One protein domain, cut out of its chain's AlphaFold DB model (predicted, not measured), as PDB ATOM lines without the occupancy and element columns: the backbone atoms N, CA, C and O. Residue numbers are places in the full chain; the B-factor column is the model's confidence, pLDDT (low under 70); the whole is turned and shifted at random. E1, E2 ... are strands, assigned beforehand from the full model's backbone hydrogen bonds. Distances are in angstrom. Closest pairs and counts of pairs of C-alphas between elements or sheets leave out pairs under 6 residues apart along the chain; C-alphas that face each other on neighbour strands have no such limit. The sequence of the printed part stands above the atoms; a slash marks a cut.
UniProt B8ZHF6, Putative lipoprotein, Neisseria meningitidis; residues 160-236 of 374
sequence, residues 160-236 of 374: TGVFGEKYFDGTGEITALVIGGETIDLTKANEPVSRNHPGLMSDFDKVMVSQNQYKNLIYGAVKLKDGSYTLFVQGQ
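What this domain is: This is residues 160 to 236 of the 374 residues of the protein "Putative lipoprotein" of Neisseria meningitidis (UniProt B8ZHF6). A five-stranded, twisted sheet has a short two-stranded hairpin, E2 and E3, packed across part of one face, making a small, lopsided sandwich. The 77 printed residues hold seven named strands, E1 to E7 along the chain, and no named helix. The large sheet has the order E1, E7, E6, E5, E4 and is mixed. The class is all strand, though under half of the residues are in named elements; the whole is compact, with a radius of gyration of the C-alphas of 11.8 A and spans of 29 by 25 by 23 A.

How they stand to each other: Begin at E7, residues 229 to 235, antiparallel to E6, residues 217 to 223; look for N 218 and O 234, 2.8 A apart. On the other side of E7 is edge strand E1, residues 166 to 170, parallel to it, with N 168 and O 231 at 2.8 A. E5, residues 207 to 209, is antiparallel to E6, with N 208 and O 221 at 2.8 A, and to edge strand E4, residues 201 to 203, with N 203 and O 207 at 2.8 A. E4 to E7 form a meander, each strand the antiparallel neighbour of the one before. The hairpin of E2, residues 176 to 179, and E3, residues 182 to 185, has N 177 and O 184 at 2.9 A. In this sandwich, two sheets face to face, the strands cross at 57 degrees; the closest C-alphas of E2 and E7 are Leu 177 and Gln 234, 7.7 A apart.

Where its parts are: Find C-alpha 166 at (8.192, -33.085, -2.652), where E1 begins its 13.2 A. E6 runs 19.5 A; E7 runs 19.7 A to C-alpha 235 at (4.656, -40.323, 13.561).

The domain as a whole: The C-alphas farthest apart, Gly 181 and Asn 196, are 33.1 A apart. The link from E3 to E4, residues 186 to 200, is long. The printed part has no cut, and no printed residue is under pLDDT 70.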
ATOM      1  N   THR A 160       4.795 -29.338  -1.952       93.31
ATOM      2  CA  THR A 160       5.974 -28.871  -2.707       93.31
ATOM      3  C   THR A 160       6.736 -27.834  -1.885       93.31
ATOM      4  O   THR A 160       6.119 -26.951  -1.285       93.31
ATOM      5  N   GLY A 161       8.054 -27.990  -1.789       91.69
ATOM      6  CA  GLY A 161       8.955 -27.120  -1.039       91.69
ATOM      7  C   GLY A 161       9.546 -25.992  -1.882       91.69
ATOM      8  O   GLY A 161       9.072 -25.703  -2.981       91.69
ATOM      9  N   VAL A 162      10.546 -25.297  -1.334       89.00
ATOM     10  CA  VAL A 162      11.012 -24.007  -1.884       89.00
ATOM     11  C   VAL A 162      11.884 -24.145  -3.131       89.00
ATOM     12  O   VAL A 162      12.053 -23.170  -3.857       89.00
ATOM     13  N   PHE A 163      12.425 -25.336  -3.388       88.44
ATOM     14  CA  PHE A 163      13.197 -25.657  -4.588       88.44
ATOM     15  C   PHE A 163      12.377 -26.449  -5.619       88.44
ATOM     16  O   PHE A 163      12.851 -26.646  -6.734       88.44
ATOM     17  N   GLY A 164      11.164 -26.889  -5.258       88.44
ATOM     18  CA  GLY A 164      10.325 -27.809  -6.037       88.44
ATOM     19  C   GLY A 164      10.235 -29.222  -5.442       88.44
ATOM     20  O   GLY A 164       9.455 -30.042  -5.926       88.44
ATOM     21  N   GLU A 165      10.976 -29.496  -4.366       90.69
ATOM     22  CA  GLU A 165      11.086 -30.808  -3.734       90.69
ATOM     23  C   GLU A 165       9.737 -31.268  -3.173       90.69
ATOM     24  O   GLU A 165       8.995 -30.467  -2.599       90.69
ATOM     25  N   LYS A 166       9.399 -32.556  -3.298       94.25
ATOM     26  CA  LYS A 166       8.192 -33.085  -2.652       94.25
ATOM     27  C   LYS A 166       8.494 -33.485  -1.215       94.25
ATOM     28  O   LYS A 166       9.544 -34.060  -0.924       94.25
ATOM     29  N   TYR A 167       7.567 -33.194  -0.308       95.44
ATOM     30  CA  TYR A 167       7.661 -33.623   1.086       95.44
ATOM     31  C   TYR A 167       6.296 -33.973   1.692       95.44
ATOM     32  O   TYR A 167       5.257 -33.486   1.247       95.44
ATOM     33  N   PHE A 168       6.301 -34.808   2.730       96.88
ATOM     34  CA  PHE A 168       5.104 -35.302   3.404       96.88
ATOM     35  C   PHE A 168       5.280 -35.363   4.931       96.88
ATOM     36  O   PHE A 168       6.273 -35.892   5.427       96.88
ATOM     37  N   ASP A 169       4.290 -34.857   5.675       94.81
ATOM     38  CA  ASP A 169       4.289 -34.812   7.146       94.81
ATOM     39  C   ASP A 169       3.150 -35.686   7.703       94.81
ATOM     40  O   ASP A 169       2.066 -35.185   8.015       94.81
ATOM     41  N   GLY A 170       3.378 -36.996   7.806       93.00
ATOM     42  CA  GLY A 170       2.355 -37.983   8.162       93.00
ATOM     43  C   GLY A 170       2.070 -38.108   9.665       93.00
ATOM     44  O   GLY A 170       2.937 -37.879  10.507       93.00
ATOM     45  N   THR A 171       0.859 -38.557  10.000       91.38
ATOM     46  CA  THR A 171       0.405 -38.890  11.370       91.38
ATOM     47  C   THR A 171      -0.062 -40.348  11.466       91.38
ATOM     48  O   THR A 171      -1.112 -40.653  12.030       91.38
ATOM     49  N   GLY A 172       0.675 -41.253  10.816       89.25
ATOM     50  CA  GLY A 172       0.383 -42.688  10.756       89.25
ATOM     51  C   GLY A 172       1.329 -43.545  11.601       89.25
ATOM     52  O   GLY A 172       2.259 -43.043  12.232       89.25
ATOM     53  N   GLU A 173       1.101 -44.859  11.559       91.88
ATOM     54  CA  GLU A 173       2.006 -45.879  12.106       91.88
ATOM     55  C   GLU A 173       3.407 -45.784  11.491       91.88
ATOM     56  O   GLU A 173       3.562 -45.514  10.302       91.88
ATOM     57  N   ILE A 174       4.455 -46.071  12.264       95.69
ATOM     58  CA  ILE A 174       5.841 -45.924  11.783       95.69
ATOM     59  C   ILE A 174       6.346 -47.099  10.922       95.69
ATOM     60  O   ILE A 174       7.511 -47.128  10.544       95.69
ATOM     61  N   THR A 175       5.494 -48.071  10.593       96.00
ATOM     62  CA  THR A 175       5.844 -49.251   9.776       96.00
ATOM     63  C   THR A 175       5.366 -49.164   8.325       96.00
ATOM     64  O   THR A 175       5.868 -49.902   7.477       96.00
ATOM     65  N   ALA A 176       4.431 -48.263   8.010       95.38
ATOM     66  CA  ALA A 176       3.877 -48.107   6.669       95.38
ATOM     67  C   ALA A 176       3.583 -46.636   6.346       95.38
ATOM     68  O   ALA A 176       2.910 -45.940   7.104       95.38
ATOM     69  N   LEU A 177       4.053 -46.172   5.194       95.88
ATOM     70  CA  LEU A 177       3.848 -44.813   4.696       95.88
ATOM     71  C   LEU A 177       2.703 -44.811   3.681       95.88
ATOM     72  O   LEU A 177       2.729 -45.599   2.737       95.88
ATOM     73  N   VAL A 178       1.705 -43.942   3.865       94.38
ATOM     74  CA  VAL A 178       0.563 -43.817   2.943       94.38
ATOM     75  C   VAL A 178       0.563 -42.432   2.308       94.38
ATOM     76  O   VAL A 178       0.252 -41.444   2.970       94.38
ATOM     77  N   ILE A 179       0.908 -42.370   1.022       93.94
ATOM     78  CA  ILE A 179       1.016 -41.134   0.235       93.94
ATOM     79  C   ILE A 179       0.295 -41.343  -1.098       93.94
ATOM     80  O   ILE A 179       0.511 -42.345  -1.772       93.94
ATOM     81  N   GLY A 180      -0.587 -40.422  -1.486       89.06
ATOM     82  CA  GLY A 180      -1.307 -40.474  -2.765       89.06
ATOM     83  C   GLY A 180      -2.218 -41.701  -2.949       89.06
ATOM     84  O   GLY A 180      -2.593 -42.023  -4.072       89.06
ATOM     85  N   GLY A 181      -2.547 -42.419  -1.869       88.12
ATOM     86  CA  GLY A 181      -3.214 -43.726  -1.924       88.12
ATOM     87  C   GLY A 181      -2.276 -44.911  -2.210       88.12
ATOM     88  O   GLY A 181      -2.725 -46.055  -2.226       88.12
ATOM     89  N   GLU A 182      -0.976 -44.679  -2.396       93.31
ATOM     90  CA  GLU A 182       0.036 -45.729  -2.340       93.31
ATOM     91  C   GLU A 182       0.434 -46.020  -0.889       93.31
ATOM     92  O   GLU A 182       0.693 -45.112  -0.106       93.31
ATOM     93  N   THR A 183       0.521 -47.306  -0.542       94.62
ATOM     94  CA  THR A 183       1.132 -47.779   0.705       94.62
ATOM     95  C   THR A 183       2.534 -48.310   0.420       94.62
ATOM     96  O   THR A 183       2.696 -49.232  -0.383       94.62
ATOM     97  N   ILE A 184       3.537 -47.755   1.097       95.25
ATOM     98  CA  ILE A 184       4.916 -48.244   1.119       95.25
ATOM     99  C   ILE A 184       5.170 -48.916   2.467       95.25
ATOM    100  O   ILE A 184       4.948 -48.330   3.524       95.25
ATOM    101  N   ASP A 185       5.646 -50.154   2.417       95.75
ATOM    102  CA  ASP A 185       6.088 -50.922   3.578       95.75
ATOM    103  C   ASP A 185       7.501 -50.471   3.967       95.75
ATOM    104  O   ASP A 185       8.463 -50.714   3.236       95.75
ATOM    105  N   LEU A 186       7.623 -49.784   5.105       96.00
ATOM    106  CA  LEU A 186       8.882 -49.192   5.560       96.00
ATOM    107  C   LEU A 186       9.831 -50.224   6.186       96.00
ATOM    108  O   LEU A 186      10.974 -49.886   6.499       96.00
ATOM    109  N   THR A 187       9.390 -51.474   6.369       94.75
ATOM    110  CA  THR A 187      10.176 -52.539   7.016       94.75
ATOM    111  C   THR A 187      11.079 -53.314   6.052       94.75
ATOM    112  O   THR A 187      11.957 -54.047   6.497       94.75
ATOM    113  N   LYS A 188      10.900 -53.136   4.735       94.00
ATOM    114  CA  LYS A 188      11.609 -53.907   3.695       94.00
ATOM    115  C   LYS A 188      12.996 -53.392   3.325       94.00
ATOM    116  O   LYS A 188      13.796 -54.174   2.827       94.00
ATOM    117  N   ALA A 189      13.277 -52.118   3.584       94.38
ATOM    118  CA  ALA A 189      14.603 -51.546   3.387       94.38
ATOM    119  C   ALA A 189      15.639 -52.294   4.243       94.38
ATOM    120  O   ALA A 189      15.454 -52.438   5.451       94.38
ATOM    121  N   ASN A 190      16.711 -52.782   3.627       94.62
ATOM    122  CA  ASN A 190      17.668 -53.699   4.249       94.62
ATOM    123  C   ASN A 190      19.138 -53.374   3.933       94.62
ATOM    124  O   ASN A 190      20.018 -53.871   4.637       94.62
ATOM    125  N   GLU A 191      19.416 -52.501   2.962       93.88
ATOM    126  CA  GLU A 191      20.775 -52.065   2.624       93.88
ATOM    127  C   GLU A 191      21.169 -50.792   3.399       93.88
ATOM    128  O   GLU A 191      20.427 -49.812   3.384       93.88
ATOM    129  N   PRO A 192      22.309 -50.736   4.107       92.56
ATOM    130  CA  PRO A 192      22.686 -49.553   4.881       92.56
ATOM    131  C   PRO A 192      23.115 -48.386   3.972       92.56
ATOM    132  O   PRO A 192      24.082 -48.497   3.225       92.56
ATOM    133  N   VAL A 193      22.464 -47.223   4.100       90.62
ATOM    134  CA  VAL A 193      22.743 -46.032   3.262       90.62
ATOM    135  C   VAL A 193      24.105 -45.399   3.561       90.62
ATOM    136  O   VAL A 193      24.733 -44.826   2.676       90.62
ATOM    137  N   SER A 194      24.546 -45.418   4.822       86.19
ATOM    138  CA  SER A 194      25.778 -44.747   5.254       86.19
ATOM    139  C   SER A 194      26.244 -45.256   6.614       86.19
ATOM    140  O   SER A 194      25.472 -45.286   7.576       86.19
ATOM    141  N   ARG A 195      27.545 -45.551   6.748       86.00
ATOM    142  CA  ARG A 195      28.165 -45.882   8.050       86.00
ATOM    143  C   ARG A 195      28.061 -44.733   9.061       86.00
ATOM    144  O   ARG A 195      28.020 -44.978  10.262       86.00
ATOM    145  N   ASN A 196      27.967 -43.489   8.584       84.06
ATOM    146  CA  ASN A 196      27.842 -42.299   9.429       84.06
ATOM    147  C   ASN A 196      26.402 -42.067   9.928       84.06
ATOM    148  O   ASN A 196      26.182 -41.208  10.789       84.06
ATOM    149  N   HIS A 197      25.428 -42.842   9.439       86.62
ATOM    150  CA  HIS A 197      24.018 -42.770   9.820       86.62
ATOM    151  C   HIS A 197      23.450 -44.177  10.104       86.62
ATOM    152  O   HIS A 197      22.561 -44.646   9.393       86.62
ATOM    153  N   PRO A 198      23.939 -44.866  11.152       87.19
ATOM    154  CA  PRO A 198      23.580 -46.258  11.429       87.19
ATOM    155  C   PRO A 198      22.076 -46.407  11.692       87.19
ATOM    156  O   PRO A 198      21.557 -45.800  12.629       87.19
ATOM    157  N   GLY A 199      21.389 -47.197  10.863       90.25
ATOM    158  CA  GLY A 199      19.930 -47.364  10.876       90.25
ATOM    159  C   GLY A 199      19.167 -46.521   9.844       90.25
ATOM    160  O   GLY A 199      17.948 -46.616   9.782       90.25
ATOM    161  N   LEU A 200      19.844 -45.726   9.006       95.56
ATOM    162  CA  LEU A 200      19.257 -45.299   7.732       95.56
ATOM    163  C   LEU A 200      19.448 -46.436   6.722       95.56
ATOM    164  O   LEU A 200      20.560 -46.673   6.247       95.56
ATOM    165  N   MET A 201      18.362 -47.154   6.454       95.94
ATOM    166  CA  MET A 201      18.313 -48.325   5.579       95.94
ATOM    167  C   MET A 201      17.680 -47.957   4.238       95.94
ATOM    168  O   MET A 201      16.915 -46.999   4.164       95.94
ATOM    169  N   SER A 202      17.977 -48.728   3.198       93.81
ATOM    170  CA  SER A 202      17.508 -48.537   1.831       93.81
ATOM    171  C   SER A 202      16.893 -49.810   1.261       93.81
ATOM    172  O   SER A 202      17.402 -50.911   1.467       93.81
ATOM    173  N   ASP A 203      15.820 -49.631   0.512       93.81
ATOM    174  CA  ASP A 203      15.540 -50.365  -0.715       93.81
ATOM    175  C   ASP A 203      15.817 -49.343  -1.828       93.81
ATOM    176  O   ASP A 203      15.061 -48.379  -1.971       93.81
ATOM    177  N   PHE A 204      16.943 -49.469  -2.537       89.25
ATOM    178  CA  PHE A 204      17.409 -48.415  -3.450       89.25
ATOM    179  C   PHE A 204      16.471 -48.175  -4.641       89.25
ATOM    180  O   PHE A 204      16.474 -47.074  -5.184       89.25
ATOM    181  N   ASP A 205      15.600 -49.131  -4.974       89.56
ATOM    182  CA  ASP A 205      14.564 -48.943  -5.991       89.56
ATOM    183  C   ASP A 205      13.384 -48.096  -5.479       89.56
ATOM    184  O   ASP A 205      12.602 -47.579  -6.285       89.56
ATOM    185  N   LYS A 206      13.208 -47.967  -4.150       92.75
ATOM    186  CA  LYS A 206      11.957 -47.466  -3.563       92.75
ATOM    187  C   LYS A 206      12.053 -46.522  -2.366       92.75
ATOM    188  O   LYS A 206      11.305 -45.546  -2.338       92.75
ATOM    189  N   VAL A 207      12.855 -46.792  -1.337       95.44
ATOM    190  CA  VAL A 207      12.796 -46.024  -0.080       95.44
ATOM    191  C   VAL A 207      14.108 -46.037   0.702       95.44
ATOM    192  O   VAL A 207      14.669 -47.091   0.966       95.44
ATOM    193  N   MET A 208      14.539 -44.865   1.176       94.94
ATOM    194  CA  MET A 208      15.499 -44.723   2.275       94.94
ATOM    195  C   MET A 208      14.760 -44.325   3.549       94.94
ATOM    196  O   MET A 208      13.926 -43.422   3.509       94.94
ATOM    197  N   VAL A 209      15.058 -44.959   4.684       97.31
ATOM    198  CA  VAL A 209      14.234 -44.850   5.895       97.31
ATOM    199  C   VAL A 209      15.000 -45.126   7.198       97.31
ATOM    200  O   VAL A 209      15.842 -46.019   7.274       97.31
ATOM    201  N   SER A 210      14.692 -44.359   8.251       96.94
ATOM    202  CA  SER A 210      15.316 -44.397   9.585       96.94
ATOM    203  C   SER A 210      14.888 -45.599  10.461       96.94
ATOM    204  O   SER A 210      14.401 -45.420  11.586       96.94
ATOM    205  N   GLN A 211      15.006 -46.827   9.955       93.81
ATOM    206  CA  GLN A 211      14.599 -48.042  10.672       93.81
ATOM    207  C   GLN A 211      15.347 -48.256  11.993       93.81
ATOM    208  O   GLN A 211      16.553 -48.041  12.096       93.81
ATOM    209  N   ASN A 212      14.630 -48.763  13.002       90.88
ATOM    210  CA  ASN A 212      15.158 -49.135  14.324       90.88
ATOM    211  C   ASN A 212      15.857 -47.995  15.096       90.88
ATOM    212  O   ASN A 212      16.347 -48.202  16.208       90.88
ATOM    213  N   GLN A 213      15.884 -46.779  14.542       93.31
ATOM    214  CA  GLN A 213      16.497 -45.626  15.177       93.31
ATOM    215  C   GLN A 213      15.561 -44.953  16.176       93.31
ATOM    216  O   GLN A 213      16.051 -44.531  17.216       93.31
ATOM    217  N   TYR A 214      14.255 -44.872  15.914       96.25
ATOM    218  CA  TYR A 214      13.280 -44.115  16.716       96.25
ATOM    219  C   TYR A 214      12.050 -44.971  17.057       96.25
ATOM    220  O   TYR A 214      11.837 -46.016  16.442       96.25
ATOM    221  N   LYS A 215      11.271 -44.565  18.069       95.94
ATOM    222  CA  LYS A 215      10.104 -45.324  18.570       95.94
ATOM    223  C   LYS A 215       8.750 -44.699  18.234       95.94
ATOM    224  O   LYS A 215       7.765 -45.422  18.159       95.94
ATOM    225  N   ASN A 216       8.695 -43.379  18.084       96.50
ATOM    226  CA  ASN A 216       7.459 -42.603  17.942       96.50
ATOM    227  C   ASN A 216       7.374 -41.879  16.589       96.50
ATOM    228  O   ASN A 216       6.342 -41.291  16.265       96.50
ATOM    229  N   LEU A 217       8.464 -41.903  15.818       97.12
ATOM    230  CA  LEU A 217       8.586 -41.292  14.501       97.12
ATOM    231  C   LEU A 217       9.427 -42.156  13.561       97.12
ATOM    232  O   LEU A 217      10.194 -43.015  13.997       97.12
ATOM    233  N   ILE A 218       9.324 -41.872  12.270       98.06
ATOM    234  CA  ILE A 218      10.172 -42.397  11.208       98.06
ATOM    235  C   ILE A 218      10.320 -41.337  10.112       98.06
ATOM    236  O   ILE A 218       9.398 -40.558   9.867       98.06
ATOM    237  N   TYR A 219      11.480 -41.263   9.466       98.38
ATOM    238  CA  TYR A 219      11.730 -40.296   8.397       98.38
ATOM    239  C   TYR A 219      12.600 -40.885   7.290       98.38
ATOM    240  O   TYR A 219      13.244 -41.924   7.473       98.38
ATOM    241  N   GLY A 220      12.631 -40.207   6.145       97.31
ATOM    242  CA  GLY A 220      13.410 -40.658   5.003       97.31
ATOM    243  C   GLY A 220      13.039 -39.992   3.682       97.31
ATOM    244  O   GLY A 220      12.571 -38.853   3.653       97.31
ATOM    245  N   ALA A 221      13.259 -40.727   2.595       95.62
ATOM    246  CA  ALA A 221      12.903 -40.362   1.227       95.62
ATOM    247  C   ALA A 221      12.307 -41.581   0.507       95.62
ATOM    248  O   ALA A 221      12.771 -42.699   0.717       95.62
ATOM    249  N   VAL A 222      11.300 -41.383  -0.341       95.19
ATOM    250  CA  VAL A 222      10.599 -42.458  -1.061       95.19
ATOM    251  C   VAL A 222      10.392 -42.096  -2.531       95.19
ATOM    252  O   VAL A 222      10.130 -40.936  -2.840       95.19
ATOM    253  N   LYS A 223      10.487 -43.088  -3.417       93.81
ATOM    254  CA  LYS A 223      10.100 -43.036  -4.831       93.81
ATOM    255  C   LYS A 223       8.679 -43.585  -4.964       93.81
ATOM    256  O   LYS A 223       8.406 -44.723  -4.573       93.81
ATOM    257  N   LEU A 224       7.759 -42.760  -5.454       93.25
ATOM    258  CA  LEU A 224       6.357 -43.126  -5.660       93.25
ATOM    259  C   LEU A 224       6.166 -43.813  -7.024       93.25
ATOM    260  O   LEU A 224       7.027 -43.738  -7.901       93.25
ATOM    261  N   LYS A 225       5.023 -44.479  -7.234       92.00
ATOM    262  CA  LYS A 225       4.676 -45.144  -8.514       92.00
ATOM    263  C   LYS A 225       4.698 -44.248  -9.753       92.00
ATOM    264  O   LYS A 225       4.824 -44.777 -10.854       92.00
ATOM    265  N   ASP A 226       4.529 -42.939  -9.597       90.12
ATOM    266  CA  ASP A 226       4.623 -41.966 -10.692       90.12
ATOM    267  C   ASP A 226       6.075 -41.571 -11.032       90.12
ATOM    268  O   ASP A 226       6.301 -40.817 -11.974       90.12
ATOM    269  N   GLY A 227       7.053 -42.110 -10.296       89.44
ATOM    270  CA  GLY A 227       8.479 -41.823 -10.429       89.44
ATOM    271  C   GLY A 227       8.971 -40.670  -9.552       89.44
ATOM    272  O   GLY A 227      10.182 -40.504  -9.430       89.44
ATOM    273  N   SER A 228       8.077 -39.904  -8.918       89.38
ATOM    274  CA  SER A 228       8.461 -38.744  -8.109       89.38
ATOM    275  C   SER A 228       9.112 -39.141  -6.781       89.38
ATOM    276  O   SER A 228       8.736 -40.130  -6.143       89.38
ATOM    277  N   TYR A 229      10.080 -38.337  -6.331       92.00
ATOM    278  CA  TYR A 229      10.744 -38.514  -5.040       92.00
ATOM    279  C   TYR A 229      10.168 -37.565  -3.993       92.00
ATOM    280  O   TYR A 229      10.028 -36.367  -4.230       92.00
ATOM    281  N   THR A 230       9.853 -38.105  -2.817       94.00
ATOM    282  CA  THR A 230       9.233 -37.380  -1.705       94.00
ATOM    283  C   THR A 230      10.014 -37.610  -0.414       94.00
ATOM    284  O   THR A 230      10.209 -38.753   0.000       94.00
ATOM    285  N   LEU A 231      10.441 -36.537   0.261       96.38
ATOM    286  CA  LEU A 231      10.904 -36.622   1.651       96.38
ATOM    287  C   LEU A 231       9.724 -36.880   2.586       96.38
ATOM    288  O   LEU A 231       8.638 -36.350   2.368       96.38
ATOM    289  N   PHE A 232       9.921 -37.621   3.669       97.88
ATOM    290  CA  PHE A 232       8.864 -37.797   4.660       97.88
ATOM    291  C   PHE A 232       9.368 -37.712   6.095       97.88
ATOM    292  O   PHE A 232      10.483 -38.127   6.412       97.88
ATOM    293  N   VAL A 233       8.488 -37.219   6.965       98.19
ATOM    294  CA  VAL A 233       8.528 -37.407   8.417       98.19
ATOM    295  C   VAL A 233       7.143 -37.897   8.824       98.19
ATOM    296  O   VAL A 233       6.143 -37.273   8.475       98.19
ATOM    297  N   GLN A 234       7.060 -39.015   9.539       97.19
ATOM    298  CA  GLN A 234       5.795 -39.600   9.976       97.19
ATOM    299  C   GLN A 234       5.872 -40.069  11.427       97.19
ATOM    300  O   GLN A 234       6.857 -40.671  11.837       97.19
ATOM    301  N   GLY A 235       4.814 -39.828  12.195       95.62
ATOM    302  CA  GLY A 235       4.656 -40.323  13.561       95.62
ATOM    303  C   GLY A 235       3.497 -39.628  14.263       95.62
ATOM    304  O   GLY A 235       2.964 -38.650  13.739       95.62
ATOM    305  N   GLN A 236       3.117 -40.094  15.453       94.00
ATOM    306  CA  GLN A 236       2.089 -39.421  16.256       94.00
ATOM    307  C   GLN A 236       2.715 -38.271  17.062       94.00
ATOM    308  O   GLN A 236       3.562 -38.538  17.925       94.00
TER     309      GLN A 236